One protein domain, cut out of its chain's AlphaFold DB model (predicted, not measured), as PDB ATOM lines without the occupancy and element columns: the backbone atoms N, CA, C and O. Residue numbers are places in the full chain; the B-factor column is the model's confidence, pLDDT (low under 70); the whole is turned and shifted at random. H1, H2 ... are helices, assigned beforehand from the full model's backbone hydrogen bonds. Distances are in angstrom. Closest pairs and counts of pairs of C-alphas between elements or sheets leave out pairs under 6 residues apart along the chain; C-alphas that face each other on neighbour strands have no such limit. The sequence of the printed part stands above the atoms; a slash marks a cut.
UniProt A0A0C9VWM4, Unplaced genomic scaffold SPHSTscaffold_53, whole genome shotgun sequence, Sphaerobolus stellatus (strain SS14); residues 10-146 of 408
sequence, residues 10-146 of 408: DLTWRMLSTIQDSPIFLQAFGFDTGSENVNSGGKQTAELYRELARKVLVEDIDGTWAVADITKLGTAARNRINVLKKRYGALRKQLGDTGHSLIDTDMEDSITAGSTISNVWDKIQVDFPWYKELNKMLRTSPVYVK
ATOM      1  N   ASP A  10     231.065 218.320 281.289       95.31
ATOM      2  CA  ASP A  10     232.043 218.487 280.203       95.31
ATOM      3  C   ASP A  10     233.254 219.315 280.635       95.31
ATOM      4  O   ASP A  10     234.398 219.007 280.301       95.31
ATOM      5  N   LEU A  11     233.017 220.330 281.467       95.75
ATOM      6  CA  LEU A  11     234.065 221.177 282.019       95.75
ATOM      7  C   LEU A  11     234.990 220.388 282.955       95.75
ATOM      8  O   LEU A  11     236.207 220.579 282.951       95.75
ATOM      9  N   THR A  12     234.417 219.470 283.741       97.00
ATOM     10  CA  THR A  12     235.201 218.573 284.597       97.00
ATOM     11  C   THR A  12     236.034 217.610 283.753       97.00
ATOM     12  O   THR A  12     237.213 217.426 284.047       97.00
ATOM     13  N   TRP A  13     235.463 217.052 282.683       96.81
ATOM     14  CA  TRP A  13     236.200 216.201 281.746       96.81
ATOM     15  C   TRP A  13     237.370 216.937 281.105       96.81
ATOM     16  O   TRP A  13     238.501 216.472 281.198       96.81
ATOM     17  N   ARG A  14     237.132 218.131 280.558       96.94
ATOM     18  CA  ARG A  14     238.192 218.950 279.962       96.94
ATOM     19  C   ARG A  14     239.292 219.284 280.967       96.94
ATOM     20  O   ARG A  14     240.469 219.255 280.614       96.94
ATOM     21  N   MET A  15     238.928 219.581 282.215       97.62
ATOM     22  CA  MET A  15     239.900 219.824 283.280       97.62
ATOM     23  C   MET A  15     240.791 218.603 283.520       97.62
ATOM     24  O   MET A  15     242.008 218.756 283.590       97.62
ATOM     25  N   LEU A  16     240.205 217.406 283.617       97.38
ATOM     26  CA  LEU A  16     240.960 216.168 283.814       97.38
ATOM     27  C   LEU A  16     241.844 215.840 282.606       97.38
ATOM     28  O   LEU A  16     243.018 215.548 282.805       97.38
ATOM     29  N   SER A  17     241.340 215.990 281.377       97.19
ATOM     30  CA  SER A  17     242.143 215.814 280.157       97.19
ATOM     31  C   SER A  17     243.319 216.792 280.106       97.19
ATOM     32  O   SER A  17     244.449 216.388 279.874       97.19
ATOM     33  N   THR A  18     243.094 218.067 280.442       97.56
ATOM     34  CA  THR A  18     244.169 219.080 280.467       97.56
ATOM     35  C   THR A  18     245.246 218.752 281.505       97.56
ATOM     36  O   THR A  18     246.424 219.033 281.283       97.56
ATOM     37  N   ILE A  19     244.856 218.184 282.653       97.31
ATOM     38  CA  ILE A  19     245.805 217.708 283.669       97.31
ATOM     39  C   ILE A  19     246.589 216.515 283.123       97.31
ATOM     40  O   ILE A  19     247.810 216.522 283.215       97.31
ATOM     41  N   GLN A  20     245.907 215.537 282.527       96.06
ATOM     42  CA  GLN A  20     246.519 214.331 281.969       96.06
ATOM     43  C   GLN A  20     247.524 214.636 280.852       96.06
ATOM     44  O   GLN A  20     248.591 214.028 280.808       96.06
ATOM     45  N   ASP A  21     247.217 215.603 279.989       96.88
ATOM     46  CA  ASP A  21     248.067 215.993 278.861       96.88
ATOM     47  C   ASP A  21     249.333 216.754 279.293       96.88
ATOM     48  O   ASP A  21     250.249 216.959 278.492       96.88
ATOM     49  N   SER A  22     249.408 217.205 280.551       96.56
ATOM     50  CA  SER A  22     250.535 217.982 281.058       96.56
ATOM     51  C   SER A  22     251.216 217.295 282.242       96.56
ATOM     52  O   SER A  22     250.704 217.329 283.365       96.56
ATOM     53  N   PRO A  23     252.446 216.783 282.064       95.44
ATOM     54  CA  PRO A  23     253.143 216.083 283.136       95.44
ATOM     55  C   PRO A  23     253.539 217.037 284.283       95.44
ATOM     56  O   PRO A  23     253.642 216.621 285.435       95.44
ATOM     57  N   ILE A  24     253.640 218.347 284.008       96.56
ATOM     58  CA  ILE A  24     253.811 219.396 285.030       96.56
ATOM     59  C   ILE A  24     252.581 219.471 285.947       96.56
ATOM     60  O   ILE A  24     252.730 219.588 287.162       96.56
ATOM     61  N   PHE A  25     251.368 219.413 285.384       97.06
ATOM     62  CA  PHE A  25     250.138 219.438 286.178       97.06
ATOM     63  C   PHE A  25     249.936 218.139 286.949       97.06
ATOM     64  O   PHE A  25     249.561 218.203 288.119       97.06
ATOM     65  N   LEU A  26     250.230 216.985 286.339       95.62
ATOM     66  CA  LEU A  26     250.205 215.701 287.041       95.62
ATOM     67  C   LEU A  26     251.076 215.758 288.304       95.62
ATOM     68  O   LEU A  26     250.560 215.574 289.406       95.62
ATOM     69  N   GLN A  27     252.349 216.141 288.158       94.31
ATOM     70  CA  GLN A  27     253.288 216.224 289.278       94.31
ATOM     71  C   GLN A  27     252.852 217.233 290.341       94.31
ATOM     72  O   GLN A  27     252.795 216.914 291.528       94.31
ATOM     73  N   ALA A  28     252.538 218.464 289.927       95.19
ATOM     74  CA  ALA A  28     252.227 219.549 290.851       95.19
ATOM     75  C   ALA A  28     250.946 219.297 291.647       95.19
ATOM     76  O   ALA A  28     250.788 219.795 292.760       95.19
ATOM     77  N   PHE A  29     250.025 218.524 291.078       95.50
ATOM     78  CA  PHE A  29     248.812 218.115 291.758       95.50
ATOM     79  C   PHE A  29     248.943 216.718 292.378       95.50
ATOM     80  O   PHE A  29     247.938 216.189 292.831       95.50
ATOM     81  N   GLY A  30     250.128 216.110 292.464       93.00
ATOM     82  CA  GLY A  30     250.333 214.825 293.149       93.00
ATOM     83  C   GLY A  30     249.643 213.623 292.488       93.00
ATOM     84  O   GLY A  30     249.365 212.624 293.159       93.00
ATOM     85  N   PHE A  31     249.327 213.732 291.199       94.19
ATOM     86  CA  PHE A  31     249.018 212.579 290.359       94.19
ATOM     87  C   PHE A  31     250.317 211.889 289.950       94.19
ATOM     88  O   PHE A  31     251.400 212.469 290.038       94.19
ATOM     89  N   ASP A  32     250.207 210.644 289.511       92.38
ATOM     90  CA  ASP A  32     251.367 209.940 289.005       92.38
ATOM     91  C   ASP A  32     251.821 210.512 287.658       92.38
ATOM     92  O   ASP A  32     251.028 210.663 286.728       92.38
ATOM     93  N   THR A  33     253.113 210.812 287.560       90.25
ATOM     94  CA  THR A  33     253.790 211.145 286.300       90.25
ATOM     95  C   THR A  33     254.463 209.929 285.670       90.25
ATOM     96  O   THR A  33     255.120 210.050 284.636       90.25
ATOM     97  N   GLY A  34     254.341 208.756 286.295       87.56
ATOM     98  CA  GLY A  34     255.143 207.587 285.987       87.56
ATOM     99  C   GLY A  34     256.580 207.778 286.471       87.56
ATOM    100  O   GLY A  34     256.845 208.371 287.513       87.56
ATOM    101  N   SER A  35     257.546 207.280 285.699       81.88
ATOM    102  CA  SER A  35     258.974 207.395 286.024       81.88
ATOM    103  C   SER A  35     259.603 208.738 285.635       81.88
ATOM    104  O   SER A  35     260.810 208.922 285.807       81.88
ATOM    105  N   GLU A  36     258.833 209.666 285.063       87.69
ATOM    106  CA  GLU A  36     259.358 210.949 284.605       87.69
ATOM    107  C   GLU A  36     259.387 211.969 285.745       87.69
ATOM    108  O   GLU A  36     258.357 212.440 286.231       87.69
ATOM    109  N   ASN A  37     260.603 212.346 286.147       88.31
ATOM    110  CA  ASN A  37     260.827 213.489 287.020       88.31
ATOM    111  C   ASN A  37     260.706 214.771 286.203       88.31
ATOM    112  O   ASN A  37     261.632 215.181 285.501       88.31
ATOM    113  N   VAL A  38     259.553 215.412 286.317       91.06
ATOM    114  CA  VAL A  38     259.301 216.712 285.706       91.06
ATOM    115  C   VAL A  38     259.811 217.799 286.657       91.06
ATOM    116  O   VAL A  38     259.875 217.616 287.872       91.06
ATOM    117  N   ASN A  39     260.250 218.929 286.111       92.31
ATOM    118  CA  ASN A  39     260.547 220.117 286.903       92.31
ATOM    119  C   ASN A  39     259.418 221.123 286.667       92.31
ATOM    120  O   ASN A  39     259.154 221.494 285.523       92.31
ATOM    121  N   SER A  40     258.780 221.600 287.736       90.50
ATOM    122  CA  SER A  40     257.754 222.649 287.668       90.50
ATOM    123  C   SER A  40     258.305 224.012 287.218       90.50
ATOM    124  O   SER A  40     257.544 224.961 287.023       90.50
ATOM    125  N   GLY A  41     259.628 224.134 287.065       92.88
ATOM    126  CA  GLY A  41     260.310 225.370 286.697       92.88
ATOM    127  C   GLY A  41     260.297 226.404 287.822       92.88
ATOM    128  O   GLY A  41     260.392 227.595 287.545       92.88
ATOM    129  N   GLY A  42     260.116 225.966 289.074       94.88
ATOM    130  CA  GLY A  42     259.988 226.851 290.235       94.88
ATOM    131  C   GLY A  42     258.644 227.583 290.325       94.88
ATOM    132  O   GLY A  42     258.489 228.448 291.185       94.88
ATOM    133  N   LYS A  43     257.670 227.253 289.464       96.38
ATOM    134  CA  LYS A  43     256.313 227.800 289.564       96.38
ATOM    135  C   LYS A  43     255.645 227.315 290.846       96.38
ATOM    136  O   LYS A  43     255.685 226.127 291.166       96.38
ATOM    137  N   GLN A  44     254.973 228.228 291.540       96.69
ATOM    138  CA  GLN A  44     254.173 227.877 292.710       96.69
ATOM    139  C   GLN A  44     252.890 227.152 292.286       96.69
ATOM    140  O   GLN A  44     252.289 227.470 291.257       96.69
ATOM    141  N   THR A  45     252.392 226.235 293.117       95.88
ATOM    142  CA  THR A  45     251.160 225.470 292.845       95.88
ATOM    143  C   THR A  45     249.956 226.384 292.573       95.88
ATOM    144  O   THR A  45     249.135 226.102 291.702       95.88
ATOM    145  N   ALA A  46     249.877 227.536 293.250       97.31
ATOM    146  CA  ALA A  46     248.842 228.546 293.018       97.31
ATOM    147  C   ALA A  46     248.864 229.125 291.589       97.31
ATOM    148  O   ALA A  46     247.807 229.396 291.017       97.31
ATOM    149  N   GLU A  47     250.045 229.302 290.994       98.00
ATOM    150  CA  GLU A  47     250.192 229.771 289.613       98.00
ATOM    151  C   GLU A  47     249.762 228.697 288.617       98.00
ATOM    152  O   GLU A  47     249.085 229.009 287.639       98.00
ATOM    153  N   LEU A  48     250.070 227.430 288.904       98.00
ATOM    154  CA  LEU A  48     249.650 226.299 288.078       98.00
ATOM    155  C   LEU A  48     248.128 226.129 288.076       98.00
ATOM    156  O   LEU A  48     247.555 225.881 287.018       98.00
ATOM    157  N   TYR A  49     247.443 226.362 289.201       98.31
ATOM    158  CA  TYR A  49     245.974 226.399 289.217       98.31
ATOM    159  C   TYR A  49     245.399 227.542 288.373       98.31
ATOM    160  O   TYR A  49     244.378 227.363 287.711       98.31
ATOM    161  N   ARG A  50     246.043 228.717 288.367       98.31
ATOM    162  CA  ARG A  50     245.645 229.835 287.494       98.31
ATOM    163  C   ARG A  50     245.890 229.507 286.022       98.31
ATOM    164  O   ARG A  50     245.067 229.856 285.182       98.31
ATOM    165  N   GLU A  51     246.994 228.836 285.703       98.06
ATOM    166  CA  GLU A  51     247.304 228.384 284.342       98.06
ATOM    167  C   GLU A  51     246.294 227.334 283.862       98.06
ATOM    168  O   GLU A  51     245.760 227.458 282.762       98.06
ATOM    169  N   LEU A  52     245.963 226.357 284.711       97.94
ATOM    170  CA  LEU A  52     244.928 225.366 284.431       97.94
ATOM    171  C   LEU A  52     243.569 226.034 284.202       97.94
ATOM    172  O   LEU A  52     242.907 225.761 283.207       97.94
ATOM    173  N   ALA A  53     243.167 226.951 285.085       97.56
ATOM    174  CA  ALA A  53     241.916 227.685 284.939       97.56
ATOM    175  C   ALA A  53     241.866 228.495 283.636       97.56
ATOM    176  O   ALA A  53     240.818 228.555 282.999       97.56
ATOM    177  N   ARG A  54     242.990 229.079 283.202       97.75
ATOM    178  CA  ARG A  54     243.072 229.769 281.909       97.75
ATOM    179  C   ARG A  54     242.795 228.810 280.749       97.75
ATOM    180  O   ARG A  54     241.910 229.092 279.950       97.75
ATOM    181  N   LYS A  55     243.492 227.671 280.708       97.19
ATOM    182  CA  LYS A  55     243.344 226.663 279.644       97.19
ATOM    183  C   LYS A  55     241.943 226.050 279.595       97.19
ATOM    184  O   LYS A  55     241.398 225.825 278.526       97.19
ATOM    185  N   VAL A  56     241.343 225.789 280.756       96.56
ATOM    186  CA  VAL A  56     240.050 225.089 280.834       96.56
ATOM    187  C   VAL A  56     238.858 226.032 280.645       96.56
ATOM    188  O   VAL A  56     237.871 225.630 280.033       96.56
ATOM    189  N   LEU A  57     238.926 227.255 281.192       95.88
ATOM    190  CA  LEU A  57     237.773 228.163 281.310       95.88
ATOM    191  C   LEU A  57     237.855 229.383 280.391       95.88
ATOM    192  O   LEU A  57     236.826 229.845 279.907       95.88
ATOM    193  N   VAL A  58     239.051 229.949 280.194       94.75
ATOM    194  CA  VAL A  58     239.232 231.193 279.420       94.75
ATOM    195  C   VAL A  58     239.422 230.896 277.938       94.75
ATOM    196  O   VAL A  58     238.885 231.616 277.105       94.75
ATOM    197  N   GLU A  59     240.156 229.832 277.615       93.69
ATOM    198  CA  GLU A  59     240.363 229.355 276.239       93.69
ATOM    199  C   GLU A  59     239.170 228.536 275.708       93.69
ATOM    200  O   GLU A  59     239.223 228.009 274.598       93.69
ATOM    201  N   ASP A  60     238.087 228.441 276.484       89.06
ATOM    202  CA  ASP A  60     236.869 227.762 276.063       89.06
ATOM    203  C   ASP A  60     236.167 228.499 274.915       89.06
ATOM    204  O   ASP A  60     236.144 229.731 274.856       89.06
ATOM    205  N   ILE A  61     235.533 227.726 274.035       80.44
ATOM    206  CA  ILE A  61     234.858 228.205 272.822       80.44
ATOM    207  C   ILE A  61     233.747 229.196 273.176       80.44
ATOM    208  O   ILE A  61     233.556 230.194 272.481       80.44
ATOM    209  N   ASP A  62     233.055 228.955 274.289       89.44
ATOM    210  CA  ASP A  62     231.919 229.769 274.708       89.44
ATOM    211  C   ASP A  62     232.337 231.134 275.267       89.44
ATOM    212  O   ASP A  62     231.492 232.012 275.440       89.44
ATOM    213  N   GLY A  63     233.621 231.323 275.610       90.00
ATOM    214  CA  GLY A  63     234.156 232.583 276.139       90.00
ATOM    215  C   GLY A  63     233.471 233.093 277.418       90.00
ATOM    216  O   GLY A  63     233.721 234.221 277.843       90.00
ATOM    217  N   THR A  64     232.623 232.274 278.052       93.75
ATOM    218  CA  THR A  64     231.733 232.671 279.160       93.75
ATOM    219  C   THR A  64     232.519 233.227 280.347       93.75
ATOM    220  O   THR A  64     232.059 234.121 281.059       93.75
ATOM    221  N   TRP A  65     233.745 232.738 280.538       94.31
ATOM    222  CA  TRP A  65     234.599 233.087 281.669       94.31
ATOM    223  C   TRP A  65     235.757 234.024 281.303       94.31
ATOM    224  O   TRP A  65     236.599 234.302 282.154       94.31
ATOM    225  N   ALA A  66     235.799 234.560 280.078       94.12
ATOM    226  CA  ALA A  66     236.933 235.353 279.595       94.12
ATOM    227  C   ALA A  66     237.158 236.667 280.373       94.12
ATOM    228  O   ALA A  66     238.287 237.138 280.481       94.12
ATOM    229  N   VAL A  67     236.095 237.254 280.935       95.44
ATOM    230  CA  VAL A  67     236.148 238.527 281.690       95.44
ATOM    231  C   VAL A  67     236.358 238.301 283.199       95.44
ATOM    232  O   VAL A  67     236.525 239.246 283.969       95.44
ATOM    233  N   ALA A  68     236.343 237.049 283.654       95.38
ATOM    234  CA  ALA A  68     236.432 236.719 285.068       95.38
ATOM    235  C   ALA A  68     237.850 236.900 285.635       95.38
ATOM    236  O   ALA A  68     238.853 236.720 284.947       95.38
ATOM    237  N   ASP A  69     237.941 237.192 286.934       97.12
ATOM    238  CA  ASP A  69     239.224 237.247 287.641       97.12
ATOM    239  C   ASP A  69     239.867 235.853 287.709       97.12
ATOM    240  O   ASP A  69     239.373 234.946 288.392       97.12
ATOM    241  N   ILE A  70     241.011 235.713 287.035       97.25
ATOM    242  CA  ILE A  70     241.781 234.468 286.939       97.25
ATOM    243  C   ILE A  70     242.161 233.885 288.305       97.25
ATOM    244  O   ILE A  70     242.290 232.671 288.450       97.25
ATOM    245  N   THR A  71     242.302 234.722 289.333       97.31
ATOM    246  CA  THR A  71     242.649 234.278 290.688       97.31
ATOM    247  C   THR A  71     241.496 233.510 291.328       97.31
ATOM    248  O   THR A  71     241.696 232.461 291.951       97.31
ATOM    249  N   LYS A  72     240.265 233.995 291.127       96.81
ATOM    250  CA  LYS A  72     239.045 233.330 291.599       96.81
ATOM    251  C   LYS A  72     238.783 232.052 290.812       96.81
ATOM    252  O   LYS A  72     238.428 231.045 291.419       96.81
ATOM    253  N   LEU A  73     239.020 232.068 289.498       96.81
ATOM    254  CA  LEU A  73     238.916 230.867 288.665       96.81
ATOM    255  C   LEU A  73     239.936 229.792 289.076       96.81
ATOM    256  O   LEU A  73     239.563 228.633 289.236       96.81
ATOM    257  N   GLY A  74     241.194 230.171 289.328       97.06
ATOM    258  CA  GLY A  74     242.221 229.252 289.829       97.06
ATOM    259  C   GLY A  74     241.837 228.622 291.171       97.06
ATOM    260  O   GLY A  74     241.990 227.417 291.363       97.06
ATOM    261  N   THR A  75     241.249 229.410 292.074       97.19
ATOM    262  CA  THR A  75     240.731 228.906 293.359       97.19
ATOM    263  C   THR A  75     239.569 227.926 293.155       97.19
ATOM    264  O   THR A  75     239.533 226.871 293.786       97.19
ATOM    265  N   ALA A  76     238.645 228.226 292.238       96.94
ATOM    266  CA  ALA A  76     237.536 227.332 291.911       96.94
ATOM    267  C   ALA A  76     238.022 225.995 291.321       96.94
ATOM    268  O   ALA A  76     237.522 224.942 291.719       96.94
ATOM    269  N   ALA A  77     239.026 226.023 290.437       97.25
ATOM    270  CA  ALA A  77     239.649 224.822 289.880       97.25
ATOM    271  C   ALA A  77     240.343 223.979 290.966       97.25
ATOM    272  O   ALA A  77     240.122 222.770 291.040       97.25
ATOM    273  N   ARG A  78     241.112 224.615 291.867       97.25
ATOM    274  CA  ARG A  78     241.727 223.943 293.030       97.25
ATOM    275  C   ARG A  78     240.678 223.221 293.874       97.25
ATOM    276  O   ARG A  78     240.817 222.029 294.139       97.25
ATOM    277  N   ASN A  79     239.618 223.928 294.264       96.94
ATOM    278  CA  ASN A  79     238.553 223.365 295.092       96.94
ATOM    279  C   ASN A  79     237.878 222.180 294.398       96.94
ATOM    280  O   ASN A  79     237.649 221.147 295.024       96.94
ATOM    281  N   ARG A  80     237.624 222.290 293.089       97.06
ATOM    282  CA  ARG A  80     237.042 221.199 292.309       97.06
ATOM    283  C   ARG A  80     237.933 219.958 292.304       97.06
ATOM    284  O   ARG A  80     237.433 218.871 292.578       97.06
ATOM    285  N   ILE A  81     239.234 220.105 292.047       97.00
ATOM    286  CA  ILE A  81     240.191 218.983 292.058       97.00
ATOM    287  C   ILE A  81     240.234 218.313 293.436       97.00
ATOM    288  O   ILE A  81     240.209 217.086 293.523       97.00
ATOM    289  N   ASN A  82     240.243 219.100 294.513       96.38
ATOM    290  CA  ASN A  82     240.240 218.565 295.875       96.38
ATOM    291  C   ASN A  82     238.964 217.767 296.175       96.38
ATOM    292  O   ASN A  82     239.043 216.672 296.733       96.38
ATOM    293  N   VAL A  83     237.798 218.261 295.746       96.50
ATOM    294  CA  VAL A  83     236.524 217.533 295.866       96.50
ATOM    295  C   VAL A  83     236.560 216.220 295.080       96.50
ATOM    296  O   VAL A  83     236.139 215.191 295.606       96.50
ATOM    297  N   LEU A  84     237.092 216.227 293.852       96.81
ATOM    298  CA  LEU A  84     237.226 215.015 293.036       96.81
ATOM    299  C   LEU A  84     238.112 213.969 293.718       96.81
ATOM    300  O   LEU A  84     237.716 212.811 293.810       96.81
ATOM    301  N   LYS A  85     239.269 214.377 294.250       95.88
ATOM    302  CA  LYS A  85     240.181 213.483 294.980       95.88
ATOM    303  C   LYS A  85     239.560 212.921 296.252       95.88
ATOM    304  O   LYS A  85     239.644 211.718 296.484       95.88
ATOM    305  N   LYS A  86     238.906 213.769 297.055       95.50
ATOM    306  CA  LYS A  86     238.226 213.347 298.288       95.50
ATOM    307  C   LYS A  86     237.130 212.326 297.980       95.50
ATOM    308  O   LYS A  86     237.060 211.283 298.627       95.50
ATOM    309  N   ARG A  87     236.311 212.593 296.955       96.19
ATOM    310  CA  ARG A  87     235.242 211.682 296.526       96.19
ATOM    311  C   ARG A  87     235.802 210.377 295.963       96.19
ATOM    312  O   ARG A  87     235.327 209.319 296.352       96.19
ATOM    313  N   TYR A  88     236.846 210.437 295.137       95.25
ATOM    314  CA  TYR A  88     237.553 209.249 294.653       95.25
ATOM    315  C   TYR A  88     238.087 208.390 295.808       95.25
ATOM    316  O   TYR A  88     237.823 207.194 295.837       95.25
ATOM    317  N   GLY A  89     238.761 208.990 296.796       92.75
ATOM    318  CA  GLY A  89     239.272 208.262 297.961       92.75
ATOM    319  C   GLY A  89     238.169 207.545 298.746       92.75
ATOM    320  O   GLY A  89     238.333 206.384 299.118       92.75
ATOM    321  N   ALA A  90     237.014 208.193 298.934       93.94
ATOM    322  CA  ALA A  90     235.856 207.582 299.588       93.94
ATOM    323  C   ALA A  90     235.277 206.402 298.784       93.94
ATOM    324  O   ALA A  90     235.024 205.342 299.353       93.94
ATOM    325  N   LEU A  91     235.112 206.562 297.467       93.31
ATOM    326  CA  LEU A  91     234.600 205.513 296.576       93.31
ATOM    327  C   LEU A  91     235.558 204.320 296.489       93.31
ATOM    328  O   LEU A  91     235.132 203.169 296.558       93.31
ATOM    329  N   ARG A  92     236.864 204.587 296.416       91.12
ATOM    330  CA  ARG A  92     237.899 203.552 296.427       91.12
ATOM    331  C   ARG A  92     237.897 202.768 297.737       91.12
ATOM    332  O   ARG A  92     238.015 201.548 297.709       91.12
ATOM    333  N   LYS A  93     237.707 203.441 298.877       89.50
ATOM    334  CA  LYS A  93     237.554 202.775 300.177       89.50
ATOM    335  C   LYS A  93     236.322 201.865 300.208       89.50
ATOM    336  O   LYS A  93     236.441 200.722 300.618       89.50
ATOM    337  N   GLN A  94     235.174 202.329 299.705       90.38
ATOM    338  CA  GLN A  94     233.957 201.505 299.611       90.38
ATOM    339  C   GLN A  94     234.159 200.253 298.739       90.38
ATOM    340  O   GLN A  94     233.699 199.162 299.086       90.38
ATOM    341  N   LEU A  95     234.883 200.392 297.625       89.44
ATOM    342  CA  LEU A  95     235.264 199.268 296.766       89.44
ATOM    343  C   LEU A  95     236.234 198.304 297.468       89.44
ATOM    344  O   LEU A  95     236.045 197.088 297.409       89.44
ATOM    345  N   GLY A  96     237.221 198.841 298.189       87.00
ATOM    346  CA  GLY A  96     238.169 198.070 298.994       87.00
ATOM    347  C   GLY A  96     237.500 197.282 300.124       87.00
ATOM    348  O   GLY A  96     237.783 196.097 300.287       87.00
ATOM    349  N   ASP A  97     236.552 197.892 300.842       85.00
ATOM    350  CA  ASP A  97     235.784 197.255 301.924       85.00
ATOM    351  C   ASP A  97     234.910 196.096 301.410       85.00
ATOM    352  O   ASP A  97     234.666 195.122 302.122       85.00
ATOM    353  N   THR A  98     234.495 196.150 300.140       86.50
ATOM    354  CA  THR A  98     233.770 195.056 299.469       86.50
ATOM    355  C   THR A  98     234.704 193.884 299.104       86.50
ATOM    356  O   THR A  98     234.259 192.856 298.595       86.50
ATOM    357  N   GLY A  99     236.010 193.998 299.376       72.00
ATOM    358  CA  GLY A  99     237.005 192.941 299.180       72.00
ATOM    359  C   GLY A  99     237.391 192.704 297.720       72.00
ATOM    360  O   GLY A  99     237.968 191.666 297.408       72.00
ATOM    361  N   HIS A 100     237.059 193.636 296.823       66.88
ATOM    362  CA  HIS A 100     237.265 193.482 295.384       66.88
ATOM    363  C   HIS A 100     238.127 194.618 294.834       66.88
ATOM    364  O   HIS A 100     237.643 195.567 294.226       66.88
ATOM    365  N   SER A 101     239.442 194.468 294.977       69.50
ATOM    366  CA  SER A 101     240.457 195.267 294.276       69.50
ATOM    367  C   SER A 101     240.579 194.928 292.775       69.50
ATOM    368  O   SER A 101     241.462 195.437 292.098       69.50
ATOM    369  N   LEU A 102     239.684 194.098 292.224       67.62
ATOM    370  CA  LEU A 102     239.665 193.662 290.816       67.62
ATOM    371  C   LEU A 102     239.403 194.798 289.813       67.62
ATOM    372  O   LEU A 102     239.834 194.724 288.663       67.62
ATOM    373  N   ILE A 103     238.724 195.862 290.249       70.88
ATOM    374  CA  ILE A 103     238.486 197.049 289.413       70.88
ATOM    375  C   ILE A 103     239.797 197.792 289.150       70.88
ATOM    376  O   ILE A 103     239.982 198.379 288.088       70.88
ATOM    377  N   ASP A 104     240.753 197.707 290.079       69.62
ATOM    378  CA  ASP A 104     242.045 198.361 289.917       69.62
ATOM    379  C   ASP A 104     242.896 197.708 288.824       69.62
ATOM    380  O   ASP A 104     243.863 198.331 288.415       69.62
ATOM    381  N   THR A 105     242.569 196.515 288.317       75.19
ATOM    382  CA  THR A 105     243.331 195.818 287.260       75.19
ATOM    383  C   THR A 105     242.650 195.826 285.890       75.19
ATOM    384  O   THR A 105     243.005 195.008 285.048       75.19
ATOM    385  N   ASP A 106     241.668 196.707 285.663       79.56
ATOM    386  CA  ASP A 106     240.864 196.763 284.427       79.56
ATOM    387  C   ASP A 106     240.203 195.411 284.069       79.56
ATOM    388  O   ASP A 106     239.857 195.143 282.921       79.56
ATOM    389  N   MET A 107     239.996 194.537 285.062       80.88
ATOM    390  CA  MET A 107     239.380 193.214 284.895       80.88
ATOM    391  C   MET A 107     237.860 193.267 285.094       80.88
ATOM    392  O   MET A 107     237.265 192.375 285.701       80.88
ATOM    393  N   GLU A 108     237.213 194.321 284.601       79.94
ATOM    394  CA  GLU A 108     235.766 194.527 284.758       79.94
ATOM    395  C   GLU A 108     234.955 193.372 284.150       79.94
ATOM    396  O   GLU A 108     233.961 192.947 284.732       79.94
ATOM    397  N   ASP A 109     235.450 192.774 283.063       82.94
ATOM    398  CA  ASP A 109     234.816 191.631 282.391       82.94
ATOM    399  C   ASP A 109     234.766 190.358 283.256       82.94
ATOM    400  O   ASP A 109     233.999 189.436 282.979       82.94
ATOM    401  N   SER A 110     235.582 190.289 284.313       81.12
ATOM    402  CA  SER A 110     235.574 189.169 285.263       81.12
ATOM    403  C   SER A 110     234.485 189.294 286.333       81.12
ATOM    404  O   SER A 110     234.196 188.326 287.044       81.12
ATOM    405  N   ILE A 111     233.860 190.469 286.455       85.12
ATOM    406  CA  ILE A 111     232.795 190.701 287.424       85.12
ATOM    407  C   ILE A 111     231.549 189.964 286.938       85.12
ATOM    408  O   ILE A 111     230.962 190.277 285.905       85.12
ATOM    409  N   THR A 112     231.121 188.965 287.707       86.75
ATOM    410  CA  THR A 112     229.894 188.226 287.398       86.75
ATOM    411  C   THR A 112     228.699 189.176 287.480       86.75
ATOM    412  O   THR A 112     228.466 189.800 288.525       86.75
ATOM    413  N   ALA A 113     227.940 189.283 286.386       91.00
ATOM    414  CA  ALA A 113     226.730 190.094 286.322       91.00
ATOM    415  C   ALA A 113     225.748 189.684 287.435       91.00
ATOM    416  O   ALA A 113     225.491 188.498 287.647       91.00
ATOM    417  N   GLY A 114     225.223 190.667 288.168       88.88
ATOM    418  CA  GLY A 114     224.344 190.439 289.322       88.88
ATOM    419  C   GLY A 114     225.065 190.197 290.653       88.88
ATOM    420  O   GLY A 114     224.405 190.018 291.677       88.88
ATOM    421  N   SER A 115     226.402 190.227 290.681       89.12
ATOM    422  CA  SER A 115     227.151 190.289 291.941       89.12
ATOM    423  C   SER A 115     226.907 191.613 292.680       89.12
ATOM    424  O   SER A 115     226.562 192.637 292.084       89.12
ATOM    425  N   THR A 116     227.132 191.617 293.996       87.50
ATOM    426  CA  THR A 116     227.067 192.838 294.817       87.50
ATOM    427  C   THR A 116     228.025 193.921 294.317       87.50
ATOM    428  O   THR A 116     227.685 195.099 294.382       87.50
ATOM    429  N   ILE A 117     229.175 193.531 293.757       87.50
ATOM    430  CA  ILE A 117     230.178 194.450 293.202       87.50
ATOM    431  C   ILE A 117     229.694 195.101 291.917       87.50
ATOM    432  O   ILE A 117     229.844 196.309 291.796       87.50
ATOM    433  N   SER A 118     229.073 194.344 291.004       89.88
ATOM    434  CA  SER A 118     228.475 194.916 289.787       89.88
ATOM    435  C   SER A 118     227.498 196.033 290.156       89.88
ATOM    436  O   SER A 118     227.617 197.147 289.665       89.88
ATOM    437  N   ASN A 119     226.619 195.780 291.131       90.94
ATOM    438  CA  ASN A 119     225.627 196.763 291.566       90.94
ATOM    439  C   ASN A 119     226.251 198.017 292.198       90.94
ATOM    440  O   ASN A 119     225.720 199.114 292.036       90.94
ATOM    441  N   VAL A 120     227.333 197.869 292.970       91.00
ATOM    442  CA  VAL A 120     228.053 199.018 293.545       91.00
ATOM    443  C   VAL A 120     228.783 199.775 292.441       91.00
ATOM    444  O   VAL A 120     228.700 200.997 292.389       91.00
ATOM    445  N   TRP A 121     229.445 199.068 291.531       92.31
ATOM    446  CA  TRP A 121     230.190 199.659 290.429       92.31
ATOM    447  C   TRP A 121     229.306 200.469 289.483       92.31
ATOM    448  O   TRP A 121     229.635 201.615 289.186       92.31
ATOM    449  N   ASP A 122     228.150 199.931 289.098       93.50
ATOM    450  CA  ASP A 122     227.190 200.622 288.236       93.50
ATOM    451  C   ASP A 122     226.709 201.930 288.885       93.50
ATOM    452  O   ASP A 122     226.645 202.973 288.232       93.50
ATOM    453  N   LYS A 123     226.461 201.921 290.204       94.88
ATOM    454  CA  LYS A 123     226.130 203.141 290.961       94.88
ATOM    455  C   LYS A 123     227.276 204.145 290.954       94.88
ATOM    456  O   LYS A 123     227.045 205.328 290.729       94.88
ATOM    457  N   ILE A 124     228.509 203.683 291.158       94.31
ATOM    458  CA  ILE A 124     229.696 204.547 291.132       94.31
ATOM    459  C   ILE A 124     229.862 205.199 289.759       94.31
ATOM    460  O   ILE A 124     230.159 206.389 289.693       94.31
ATOM    461  N   GLN A 125     229.654 204.457 288.671       93.50
ATOM    462  CA  GLN A 125     229.757 205.006 287.320       93.50
ATOM    463  C   GLN A 125     228.699 206.079 287.043       93.50
ATOM    464  O   GLN A 125     229.018 207.096 286.430       93.50
ATOM    465  N   VAL A 126     227.469 205.877 287.521       95.38
ATOM    466  CA  VAL A 126     226.385 206.862 287.389       95.38
ATOM    467  C   VAL A 126     226.668 208.108 288.237       95.38
ATOM    468  O   VAL A 126     226.593 209.228 287.735       95.38
ATOM    469  N   ASP A 127     227.049 207.927 289.501       94.81
ATOM    470  CA  ASP A 127     227.233 209.025 290.456       94.81
ATOM    471  C   ASP A 127     228.546 209.795 290.257       94.81
ATOM    472  O   ASP A 127     228.667 210.967 290.638       94.81
ATOM    473  N   PHE A 128     229.565 209.122 289.723       96.38
ATOM    474  CA  PHE A 128     230.912 209.648 289.555       96.38
ATOM    475  C   PHE A 128     231.556 209.149 288.246       96.38
ATOM    476  O   PHE A 128     232.501 208.352 288.273       96.38
ATOM    477  N   PRO A 129     231.124 209.684 287.084       96.12
ATOM    478  CA  PRO A 129     231.580 209.227 285.764       96.12
ATOM    479  C   PRO A 129     233.097 209.333 285.540       96.12
ATOM    480  O   PRO A 129     233.662 208.651 284.689       96.12
ATOM    481  N   TRP A 130     233.777 210.182 286.314       95.81
ATOM    482  CA  TRP A 130     235.219 210.427 286.221       95.81
ATOM    483  C   TRP A 130     236.079 209.395 286.960       95.81
ATOM    484  O   TRP A 130     237.302 209.534 286.974       95.81
ATOM    485  N   TYR A 131     235.468 208.389 287.603       95.12
ATOM    486  CA  TYR A 131     236.185 207.433 288.448       95.12
ATOM    487  C   TYR A 131     237.349 206.763 287.714       95.12
ATOM    488  O   TYR A 131     238.460 206.756 288.233       95.12
ATOM    489  N   LYS A 132     237.115 206.231 286.505       93.25
ATOM    490  CA  LYS A 132     238.127 205.480 285.740       93.25
ATOM    491  C   LYS A 132     239.355 206.326 285.419       93.25
ATOM    492  O   LYS A 132     240.481 205.898 285.656       93.25
ATOM    493  N   GLU A 133     239.130 207.544 284.936       94.94
ATOM    494  CA  GLU A 133     240.217 208.445 284.549       94.94
ATOM    495  C   GLU A 133     241.037 208.882 285.768       94.94
ATOM    496  O   GLU A 133     242.266 208.859 285.753       94.94
ATOM    497  N   LEU A 134     240.357 209.202 286.873       95.25
ATOM    498  CA  LEU A 134     241.030 209.494 288.135       95.25
ATOM    499  C   LEU A 134     241.783 208.278 288.676       95.25
ATOM    500  O   LEU A 134     242.900 208.446 289.158       95.25
ATOM    501  N   ASN A 135     241.222 207.070 288.562       93.31
ATOM    502  CA  ASN A 135     241.889 205.843 288.987       93.31
ATOM    503  C   ASN A 135     243.198 205.647 288.221       93.31
ATOM    504  O   ASN A 135     244.235 205.434 288.835       93.31
ATOM    505  N   LYS A 136     243.180 205.822 286.898       91.88
ATOM    506  CA  LYS A 136     244.375 205.728 286.052       91.88
ATOM    507  C   LYS A 136     245.492 206.677 286.503       91.88
ATOM    508  O   LYS A 136     246.648 206.271 286.525       91.88
ATOM    509  N   MET A 137     245.155 207.910 286.888       93.31
ATOM    510  CA  MET A 137     246.132 208.921 287.324       93.31
ATOM    511  C   MET A 137     246.570 208.787 288.794       93.31
ATOM    512  O   MET A 137     247.646 209.255 289.160       93.31
ATOM    513  N   LEU A 138     245.731 208.215 289.664       92.31
ATOM    514  CA  LEU A 138     245.976 208.145 291.112       92.31
ATOM    515  C   LEU A 138     246.472 206.775 291.587       92.31
ATOM    516  O   LEU A 138     247.166 206.717 292.600       92.31
ATOM    517  N   ARG A 139     246.167 205.684 290.872       86.06
ATOM    518  CA  ARG A 139     246.503 204.304 291.275       86.06
ATOM    519  C   ARG A 139     248.000 204.089 291.432       86.06
ATOM    520  O   ARG A 139     248.412 203.274 292.241       86.06
ATOM    521  N   THR A 140     248.812 204.774 290.648       80.88
ATOM    522  CA  THR A 140     250.271 204.644 290.657       80.88
ATOM    523  C   THR A 140     250.947 205.683 291.548       80.88
ATOM    524  O   THR A 140     252.131 205.551 291.855       80.88
ATOM    525  N   SER A 141     250.197 206.675 292.042       83.25
ATOM    526  CA  SER A 141     250.736 207.687 292.944       83.25
ATOM    527  C   SER A 141     251.046 207.045 294.302       83.25
ATOM    528  O   SER A 141     250.133 206.538 294.967       83.25
ATOM    529  N   PRO A 142     252.305 207.089 294.779       76.12
ATOM    530  CA  PRO A 142     252.703 206.444 296.032       76.12
ATOM    531  C   PRO A 142     251.932 206.982 297.243       76.12
ATOM    532  O   PRO A 142     251.775 206.276 298.236       76.12
ATOM    533  N   VAL A 143     251.395 208.204 297.151       79.44
ATOM    534  CA  VAL A 143     250.552 208.818 298.186       79.44
ATOM    535  C   VAL A 143     249.268 208.017 298.415       79.44
ATOM    536  O   VAL A 143     248.842 207.867 299.558       79.44
ATOM    537  N   TYR A 144     248.681 207.464 297.351       75.25
ATOM    538  CA  TYR A 144     247.411 206.734 297.396       75.25
ATOM    539  C   TYR A 144     247.601 205.215 297.503       75.25
ATOM    540  O   TYR A 144     246.652 204.502 297.819       75.25
ATOM    541  N   VAL A 145     248.809 204.695 297.272       71.06
ATOM    542  CA  VAL A 145     249.139 203.257 297.386       71.06
ATOM    543  C   VAL A 145     249.669 202.893 298.783       71.06
ATOM    544  O   VAL A 145     250.088 201.761 299.016       71.06
ATOM    545  N   LYS A 146     249.635 203.825 299.748       61.44
ATOM    546  CA  LYS A 146     250.213 203.635 301.093       61.44
ATOM    547  C   LYS A 146     249.738 202.365 301.813       61.44
ATOM    548  O   LYS A 146     250.524 201.780 302.560       61.44
TER     549      LYS A 146
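AT A GLANCE: This is residues 10 to 146 of the 408 residues of an uncharacterized protein of Sphaerobolus stellatus (strain SS14) (UniProt A0A0C9VWM4). One long helix, H4, runs along the length of the domain like a spine, and of the shorter helices H3, H6 and H7 pack on it, while H1 and H2 lie farther out, beyond H3 and H7. H3 crosses it near its first residues, with H1 packed on H3; H7 crosses it beyond its middle, and H6 folds back alongside its later part. The printed part has 137 residues with seven named helices, H1 to H7, and no named strand: all helix. It is only just compact, close to loose, with a radius of gyration of the C-alphas of 16.8 A and spans of 50 by 34 by 20 A.

IN THESE COORDINATES: Find C-alpha 10 at (232.043, 218.487, 280.203), where H1, residues 10 to 20, begins; H2 is residues 23 to 28. H3, residues 45 to 58, covers 18.8 A. From C-alpha 70 at (241.781, 234.468, 286.939), H4 runs 40.6 A to residue 97. H5 is residues 101 to 105, H6 116 to 127 over 16.8 A, and H7 131 to 138, ending at (245.976, 208.145, 291.112).

HOW THE PARTS SIT: Look at Met 15 and Val 56, the closest C-alphas of H1 and H3, 5.8 A apart: these helices touch at a steep tilt of 47 degrees. H2 touches H1 only at the corner, and only just, with 3 pairs of C-alphas within 8 A. H3 and H4 touch, about perpendicular at 81 degrees, C-alphas 50 and 74 being 4.2 A apart. H6 only just touches H4, with 3 such pairs, closest at C-alphas 91 and 124, 7.4 A apart, opposite ways at a shallow 10 degrees. H7 touches H4 at 80 degrees, about perpendicular, closest at C-alphas 88 and 131, 6.6 A apart. H5 is close to but not clearly touching H4, with C-alphas 95 and 101 closest at 7.0 A. Every O i to N i+4 pair is within hydrogen-bond range except in H5, with 0 of 1, where 2 of 2 O i to N i+3 pairs are.

THE WHOLE: The C-alphas of Val 67 and Thr 112, the two farthest apart, are 51.0 A apart. The printed part has no cut; its long links join H2 to H3 and H3 to H4. Confidence is under 70 at residues 100 to 102, 104 and 146.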